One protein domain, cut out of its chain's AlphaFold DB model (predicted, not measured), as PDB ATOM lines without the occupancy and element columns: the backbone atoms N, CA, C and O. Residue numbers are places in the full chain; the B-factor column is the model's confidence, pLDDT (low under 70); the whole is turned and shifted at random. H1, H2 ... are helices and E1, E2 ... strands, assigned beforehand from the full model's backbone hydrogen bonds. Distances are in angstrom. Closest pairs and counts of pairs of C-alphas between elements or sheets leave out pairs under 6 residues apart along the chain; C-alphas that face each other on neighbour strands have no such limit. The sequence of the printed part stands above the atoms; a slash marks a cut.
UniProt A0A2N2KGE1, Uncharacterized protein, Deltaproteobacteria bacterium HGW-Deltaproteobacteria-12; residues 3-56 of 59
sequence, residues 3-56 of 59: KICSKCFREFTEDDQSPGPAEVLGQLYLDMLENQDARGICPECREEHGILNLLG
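AT A GLANCE: This is residues 3 to 56 of the 59 residues of an uncharacterized protein of Deltaproteobacteria bacterium HGW-Deltaproteobacteria-12 (UniProt A0A2N2KGE1). A small, loop-rich fold has a narrow strand-like turn at one end, residues 3 to 12, and helix H1 at the other, with the short helix H2 at a level between them. The tail, residues 49 to 56, runs from H2 toward the H1 end. The printed part has 54 residues with E1, H1 and H2 in that order; the class is mostly helix, with under half of the residues in named elements. It is compact, radius of gyration of the C-alphas 10.5 A, and rounded, 26 by 23 by 18 A.

HOW THE PARTS SIT: Residues 3 to 4 pair antiparallel with residues 11 to 12 of E1, residues 11 to 13, which pairs with no named strand. E1 is apart from H1, residues 21 to 33, and from H2, residues 43 to 48. H1 and H2 are also apart. In both helices every O i to N i+4 pair is within hydrogen-bond range.

IN THESE COORDINATES: E1 begins at C-alpha 11 (-2.059, 42.829, 2.680) and spans 7.0 A. H1 spans 18.5 A. H2 spans 8.6 A, ending at C-alpha 48 (-13.599, 45.780, 14.407).

THE WHOLE: The C-alphas farthest apart, Glu 11 and Gly 56, are 27.4 A apart. The printed part has no cut, and both links are short. Residues 15 to 19, 30 to 39 and 49 to 56 have pLDDT under 70.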
ATOM      1  N   LYS A   3       2.559  41.956   5.698       83.31
ATOM      2  CA  LYS A   3       1.922  40.734   6.209       83.31
ATOM      3  C   LYS A   3       0.526  40.585   5.602       83.31
ATOM      4  O   LYS A   3      -0.057  41.558   5.132       83.31
ATOM      5  N   ILE A   4      -0.011  39.367   5.613       87.88
ATOM      6  CA  ILE A   4      -1.402  39.098   5.228       87.88
ATOM      7  C   ILE A   4      -2.229  38.942   6.500       87.88
ATOM      8  O   ILE A   4      -1.890  38.126   7.356       87.88
ATOM      9  N   CYS A   5      -3.304  39.719   6.622       86.06
ATOM     10  CA  CYS A   5      -4.201  39.647   7.769       86.06
ATOM     11  C   CYS A   5      -4.925  38.298   7.802       86.06
ATOM     12  O   CYS A   5      -5.589  37.929   6.836       86.06
ATOM     13  N   SER A   6      -4.874  37.585   8.927       84.69
ATOM     14  CA  SER A   6      -5.542  36.281   9.069       84.69
ATOM     15  C   SER A   6      -7.075  36.356   9.157       84.69
ATOM     16  O   SER A   6      -7.724  35.314   9.132       84.69
ATOM     17  N   LYS A   7      -7.666  37.557   9.271       83.06
ATOM     18  CA  LYS A   7      -9.127  37.766   9.332       83.06
ATOM     19  C   LYS A   7      -9.714  38.221   7.994       83.06
ATOM     20  O   LYS A   7     -10.637  37.592   7.491       83.06
ATOM     21  N   CYS A   8      -9.172  39.286   7.402       89.25
ATOM     22  CA  CYS A   8      -9.695  39.855   6.152       89.25
ATOM     23  C   CYS A   8      -8.899  39.461   4.900       89.25
ATOM     24  O   CYS A   8      -9.281  39.849   3.797       89.25
ATOM     25  N   PHE A   9      -7.796  38.716   5.054       88.75
ATOM     26  CA  PHE A   9      -6.916  38.257   3.970       88.75
ATOM     27  C   PHE A   9      -6.336  39.381   3.094       88.75
ATOM     28  O   PHE A   9      -5.884  39.136   1.976       88.75
ATOM     29  N   ARG A  10      -6.316  40.619   3.604       89.31
ATOM     30  CA  ARG A  10      -5.698  41.774   2.942       89.31
ATOM     31  C   ARG A  10      -4.228  41.899   3.324       89.31
ATOM     32  O   ARG A  10      -3.838  41.572   4.448       89.31
ATOM     33  N   GLU A  11      -3.424  42.397   2.388       89.69
ATOM     34  CA  GLU A  11      -2.059  42.829   2.680       89.69
ATOM     35  C   GLU A  11      -2.104  44.084   3.555       89.69
ATOM     36  O   GLU A  11      -2.809  45.040   3.239       89.69
ATOM     37  N   PHE A  12      -1.345  44.077   4.645       85.06
ATOM     38  CA  PHE A  12      -1.152  45.237   5.501       85.06
ATOM     39  C   PHE A  12       0.326  45.395   5.842       85.06
ATOM     40  O   PHE A  12       1.100  44.430   5.862       85.06
ATOM     41  N   THR A  13       0.726  46.631   6.101       81.56
ATOM     42  CA  THR A  13       2.058  46.921   6.619       81.56
ATOM     43  C   THR A  13       1.959  46.927   8.132       81.56
ATOM     44  O   THR A  13       1.168  47.674   8.696       81.56
ATOM     45  N   GLU A  14       2.744  46.078   8.789       71.19
ATOM     46  CA  GLU A  14       3.017  46.272  10.208       71.19
ATOM     47  C   GLU A  14       3.858  47.542  10.324       71.19
ATOM     48  O   GLU A  14       4.985  47.577   9.809       71.19
ATOM     49  N   ASP A  15       3.243  48.586  10.875       65.56
ATOM     50  CA  ASP A  15       3.892  49.861  11.133       65.56
ATOM     51  C   ASP A  15       4.946  49.630  12.223       65.56
ATOM     52  O   ASP A  15       4.646  49.075  13.274       65.56
ATOM     53  N   ASP A  16       6.199  49.998  11.951       56.50
ATOM     54  CA  ASP A  16       7.343  49.803  12.863       56.50
ATOM     55  C   ASP A  16       7.327  50.821  14.023       56.50
ATOM     56  O   ASP A  16       8.314  51.019  14.730       56.50
ATOM     57  N   GLN A  17       6.210  51.530  14.200       59.94
ATOM     58  CA  GLN A  17       6.000  52.391  15.347       59.94
ATOM     59  C   GLN A  17       5.881  51.516  16.592       59.94
ATOM     60  O   GLN A  17       5.071  50.594  16.647       59.94
ATOM     61  N   SER A  18       6.718  51.808  17.590       62.78
ATOM     62  CA  SER A  18       6.663  51.140  18.886       62.78
ATOM     63  C   SER A  18       5.218  51.118  19.388       62.78
ATOM     64  O   SER A  18       4.610  52.191  19.477       62.78
ATOM     65  N   PRO A  19       4.674  49.938  19.729       65.94
ATOM     66  CA  PRO A  19       3.279  49.820  20.110       65.94
ATOM     67  C   PRO A  19       3.010  50.713  21.317       65.94
ATOM     68  O   PRO A  19       3.745  50.695  22.311       65.94
ATOM     69  N   GLY A  20       1.961  51.528  21.222       71.81
ATOM     70  CA  GLY A  20       1.520  52.357  22.337       71.81
ATOM     71  C   GLY A  20       1.051  51.493  23.517       71.81
ATOM     72  O   GLY A  20       0.743  50.313  23.337       71.81
ATOM     73  N   PRO A  21       0.930  52.059  24.730       72.69
ATOM     74  CA  PRO A  21       0.502  51.304  25.911       72.69
ATOM     75  C   PRO A  21      -0.813  50.535  25.706       72.69
ATOM     76  O   PRO A  21      -0.922  49.387  26.127       72.69
ATOM     77  N   ALA A  22      -1.779  51.133  25.003       73.06
ATOM     78  CA  ALA A  22      -3.049  50.495  24.657       73.06
ATOM     79  C   ALA A  22      -2.871  49.278  23.731       73.06
ATOM     80  O   ALA A  22      -3.500  48.243  23.939       73.06
ATOM     81  N   GLU A  23      -1.975  49.371  22.745       71.06
ATOM     82  CA  GLU A  23      -1.699  48.282  21.807       71.06
ATOM     83  C   GLU A  23      -0.958  47.124  22.486       71.06
ATOM     84  O   GLU A  23      -1.305  45.962  22.280       71.06
ATOM     85  N   VAL A  24      -0.003  47.428  23.374       76.44
ATOM     86  CA  VAL A  24       0.679  46.414  24.195       76.44
ATOM     87  C   VAL A  24      -0.314  45.675  25.094       76.44
ATOM     88  O   VAL A  24      -0.258  44.451  25.205       76.44
ATOM     89  N   LEU A  25      -1.244  46.395  25.722       75.50
ATOM     90  CA  LEU A  25      -2.256  45.788  26.588       75.50
ATOM     91  C   LEU A  25      -3.270  44.954  25.788       75.50
ATOM     92  O   LEU A  25      -3.622  43.859  26.227       75.50
ATOM     93  N   GLY A  26      -3.665  45.409  24.595       73.38
ATOM     94  CA  GLY A  26      -4.483  44.635  23.656       73.38
ATOM     95  C   GLY A  26      -3.806  43.336  23.218       73.38
ATOM     96  O   GLY A  26      -4.426  42.273  23.230       73.38
ATOM     97  N   GLN A  27      -2.510  43.400  22.904       71.19
ATOM     98  CA  GLN A  27      -1.706  42.231  22.552       71.19
ATOM     99  C   GLN A  27      -1.627  41.225  23.712       71.19
ATOM    100  O   GLN A  27      -1.894  40.043  23.507       71.19
ATOM    101  N   LEU A  28      -1.333  41.687  24.934       73.75
ATOM    102  CA  LEU A  28      -1.270  40.829  26.124       73.75
ATOM    103  C   LEU A  28      -2.605  40.136  26.414       73.75
ATOM    104  O   LEU A  28      -2.630  38.955  26.752       73.75
ATOM    105  N   TYR A  29      -3.714  40.861  26.290       71.12
ATOM    106  CA  TYR A  29      -5.051  40.309  26.494       71.12
ATOM    107  C   TYR A  29      -5.351  39.159  25.519       71.12
ATOM    108  O   TYR A  29      -5.856  38.113  25.932       71.12
ATOM    109  N   LEU A  30      -4.975  39.313  24.248       67.81
ATOM    110  CA  LEU A  30      -5.161  38.272  23.236       67.81
ATOM    111  C   LEU A  30      -4.249  37.065  23.419       67.81
ATOM    112  O   LEU A  30      -4.716  35.929  23.288       67.81
ATOM    113  N   ASP A  31      -2.986  37.299  23.782       67.94
ATOM    114  CA  ASP A  31      -2.055  36.220  24.115       67.94
ATOM    115  C   ASP A  31      -2.566  35.399  25.313       67.94
ATOM    116  O   ASP A  31      -2.400  34.179  25.343       67.94
ATOM    117  N   MET A  32      -3.243  36.038  26.276       66.44
ATOM    118  CA  MET A  32      -3.806  35.365  27.452       66.44
ATOM    119  C   MET A  32      -5.093  34.578  27.174       66.44
ATOM    120  O   MET A  32      -5.294  33.532  27.790       66.44
ATOM    121  N   LEU A  33      -5.982  35.068  26.304       62.34
ATOM    122  CA  LEU A  33      -7.324  34.488  26.157       62.34
ATOM    123  C   LEU A  33      -7.467  33.456  25.047       62.34
ATOM    124  O   LEU A  33      -8.245  32.518  25.210       62.34
ATOM    125  N   GLU A  34      -6.763  33.607  23.925       55.31
ATOM    126  CA  GLU A  34      -7.126  32.845  22.725       55.31
ATOM    127  C   GLU A  34      -5.977  32.085  22.056       55.31
ATOM    128  O   GLU A  34      -6.229  31.415  21.056       55.31
ATOM    129  N   ASN A  35      -4.730  32.148  22.555       54.59
ATOM    130  CA  ASN A  35      -3.554  31.663  21.796       54.59
ATOM    131  C   ASN A  35      -3.533  32.212  20.343       54.59
ATOM    132  O   ASN A  35      -2.947  31.611  19.442       54.59
ATOM    133  N   GLN A  36      -4.218  33.333  20.087       58.06
ATOM    134  CA  GLN A  36      -4.281  33.968  18.779       58.06
ATOM    135  C   GLN A  36      -3.214  35.051  18.756       58.06
ATOM    136  O   GLN A  36      -3.336  36.080  19.414       58.06
ATOM    137  N   ASP A  37      -2.160  34.801  17.985       62.00
ATOM    138  CA  ASP A  37      -1.070  35.744  17.786       62.00
ATOM    139  C   ASP A  37      -1.604  36.994  17.065       62.00
ATOM    140  O   ASP A  37      -1.748  37.036  15.838       62.00
ATOM    141  N   ALA A  38      -1.954  38.024  17.840       63.59
ATOM    142  CA  ALA A  38      -2.587  39.234  17.314       63.59
ATOM    143  C   ALA A  38      -1.711  39.986  16.298       63.59
ATOM    144  O   ALA A  38      -2.213  40.809  15.527       63.59
ATOM    145  N   ARG A  39      -0.415  39.655  16.222       66.94
ATOM    146  CA  ARG A  39       0.553  40.190  15.253       66.94
ATOM    147  C   ARG A  39       0.240  39.768  13.811       66.94
ATOM    148  O   ARG A  39       0.811  40.324  12.877       66.94
ATOM    149  N   GLY A  40      -0.675  38.813  13.615       75.44
ATOM    150  CA  GLY A  40      -1.208  38.411  12.307       75.44
ATOM    151  C   GLY A  40      -2.482  39.144  11.862       75.44
ATOM    152  O   GLY A  40      -2.972  38.881  10.765       75.44
ATOM    153  N   ILE A  41      -3.047  40.037  12.681       80.44
ATOM    154  CA  ILE A  41      -4.308  40.743  12.395       80.44
ATOM    155  C   ILE A  41      -4.011  42.218  12.101       80.44
ATOM    156  O   ILE A  41      -3.297  42.860  12.870       80.44
ATOM    157  N   CYS A  42      -4.554  42.759  11.004       83.69
ATOM    158  CA  CYS A  42      -4.377  44.170  10.648       83.69
ATOM    159  C   CYS A  42      -5.102  45.113  11.630       83.69
ATOM    160  O   CYS A  42      -6.075  44.688  12.259       83.69
ATOM    161  N   PRO A  43      -4.690  46.394  11.725       77.50
ATOM    162  CA  PRO A  43      -5.294  47.362  12.645       77.50
ATOM    163  C   PRO A  43      -6.820  47.473  12.516       77.50
ATOM    164  O   PRO A  43      -7.513  47.393  13.523       77.50
ATOM    165  N   GLU A  44      -7.347  47.527  11.287       80.81
ATOM    166  CA  GLU A  44      -8.796  47.586  11.022       80.81
ATOM    167  C   GLU A  44      -9.545  46.399  11.649       80.81
ATOM    168  O   GLU A  44     -10.546  46.571  12.336       80.81
ATOM    169  N   CYS A  45      -9.032  45.177  11.470       80.25
ATOM    170  CA  CYS A  45      -9.650  43.991  12.058       80.25
ATOM    171  C   CYS A  45      -9.465  43.932  13.581       80.25
ATOM    172  O   CYS A  45     -10.312  43.363  14.263       80.25
ATOM    173  N   ARG A  46      -8.381  44.493  14.132       75.81
ATOM    174  CA  ARG A  46      -8.209  44.593  15.592       75.81
ATOM    175  C   ARG A  46      -9.259  45.518  16.201       75.81
ATOM    176  O   ARG A  46      -9.836  45.190  17.236       75.81
ATOM    177  N   GLU A  47      -9.531  46.638  15.549       73.62
ATOM    178  CA  GLU A  47     -10.553  47.592  15.972       73.62
ATOM    179  C   GLU A  47     -11.968  46.998  15.842       73.62
ATOM    180  O   GLU A  47     -12.727  46.999  16.813       73.62
ATOM    181  N   GLU A  48     -12.285  46.381  14.695       72.75
ATOM    182  CA  GLU A  48     -13.599  45.780  14.407       72.75
ATOM    183  C   GLU A  48     -13.935  44.604  15.335       72.75
ATOM    184  O   GLU A  48     -15.055  44.493  15.833       72.75
ATOM    185  N   HIS A  49     -12.957  43.741  15.633       64.62
ATOM    186  CA  HIS A  49     -13.134  42.652  16.599       64.62
ATOM    187  C   HIS A  49     -13.071  43.122  18.060       64.62
ATOM    188  O   HIS A  49     -13.132  42.303  18.975       64.62
ATOM    189  N   GLY A  50     -12.956  44.431  18.289       62.19
ATOM    190  CA  GLY A  50     -12.961  45.028  19.613       62.19
ATOM    191  C   GLY A  50     -11.746  44.662  20.457       62.19
ATOM    192  O   GLY A  50     -11.800  44.801  21.669       62.19
ATOM    193  N   ILE A  51     -10.637  44.241  19.852       61.16
ATOM    194  CA  ILE A  51      -9.390  43.929  20.568       61.16
ATOM    195  C   ILE A  51      -8.913  45.156  21.359       61.16
ATOM    196  O   ILE A  51      -8.427  45.028  22.480       61.16
ATOM    197  N   LEU A  52      -9.103  46.348  20.790       55.31
ATOM    198  CA  LEU A  52      -8.799  47.625  21.437       55.31
ATOM    199  C   LEU A  52     -10.003  48.184  22.225       55.31
ATOM    200  O   LEU A  52      -9.816  48.766  23.293       55.31
ATOM    201  N   ASN A  53     -11.239  47.936  21.769       51.53
ATOM    202  CA  ASN A  53     -12.466  48.385  22.449       51.53
ATOM    203  C   ASN A  53     -12.774  47.621  23.750       51.53
ATOM    204  O   ASN A  53     -13.381  48.185  24.657       51.53
ATOM    205  N   LEU A  54     -12.326  46.370  23.889       52.44
ATOM    206  CA  LEU A  54     -12.484  45.567  25.111       52.44
ATOM    207  C   LEU A  54     -11.755  46.178  26.314       52.44
ATOM    208  O   LEU A  54     -12.106  45.880  27.453       52.44
ATOM    209  N   LEU A  55     -10.765  47.040  26.069       54.19
ATOM    210  CA  LEU A  55      -9.953  47.661  27.110       54.19
ATOM    211  C   LEU A  55     -10.291  49.142  27.355       54.19
ATOM    212  O   LEU A  55      -9.677  49.764  28.218       54.19
ATOM    213  N   GLY A  56     -11.279  49.705  26.646       51.72
ATOM    214  CA  GLY A  56     -11.764  51.068  26.890       51.72
ATOM    215  C   GLY A  56     -10.734  52.178  26.644       51.72
ATOM    216  O   GLY A  56     -10.841  53.238  27.256       51.72
TER     217      GLY A  56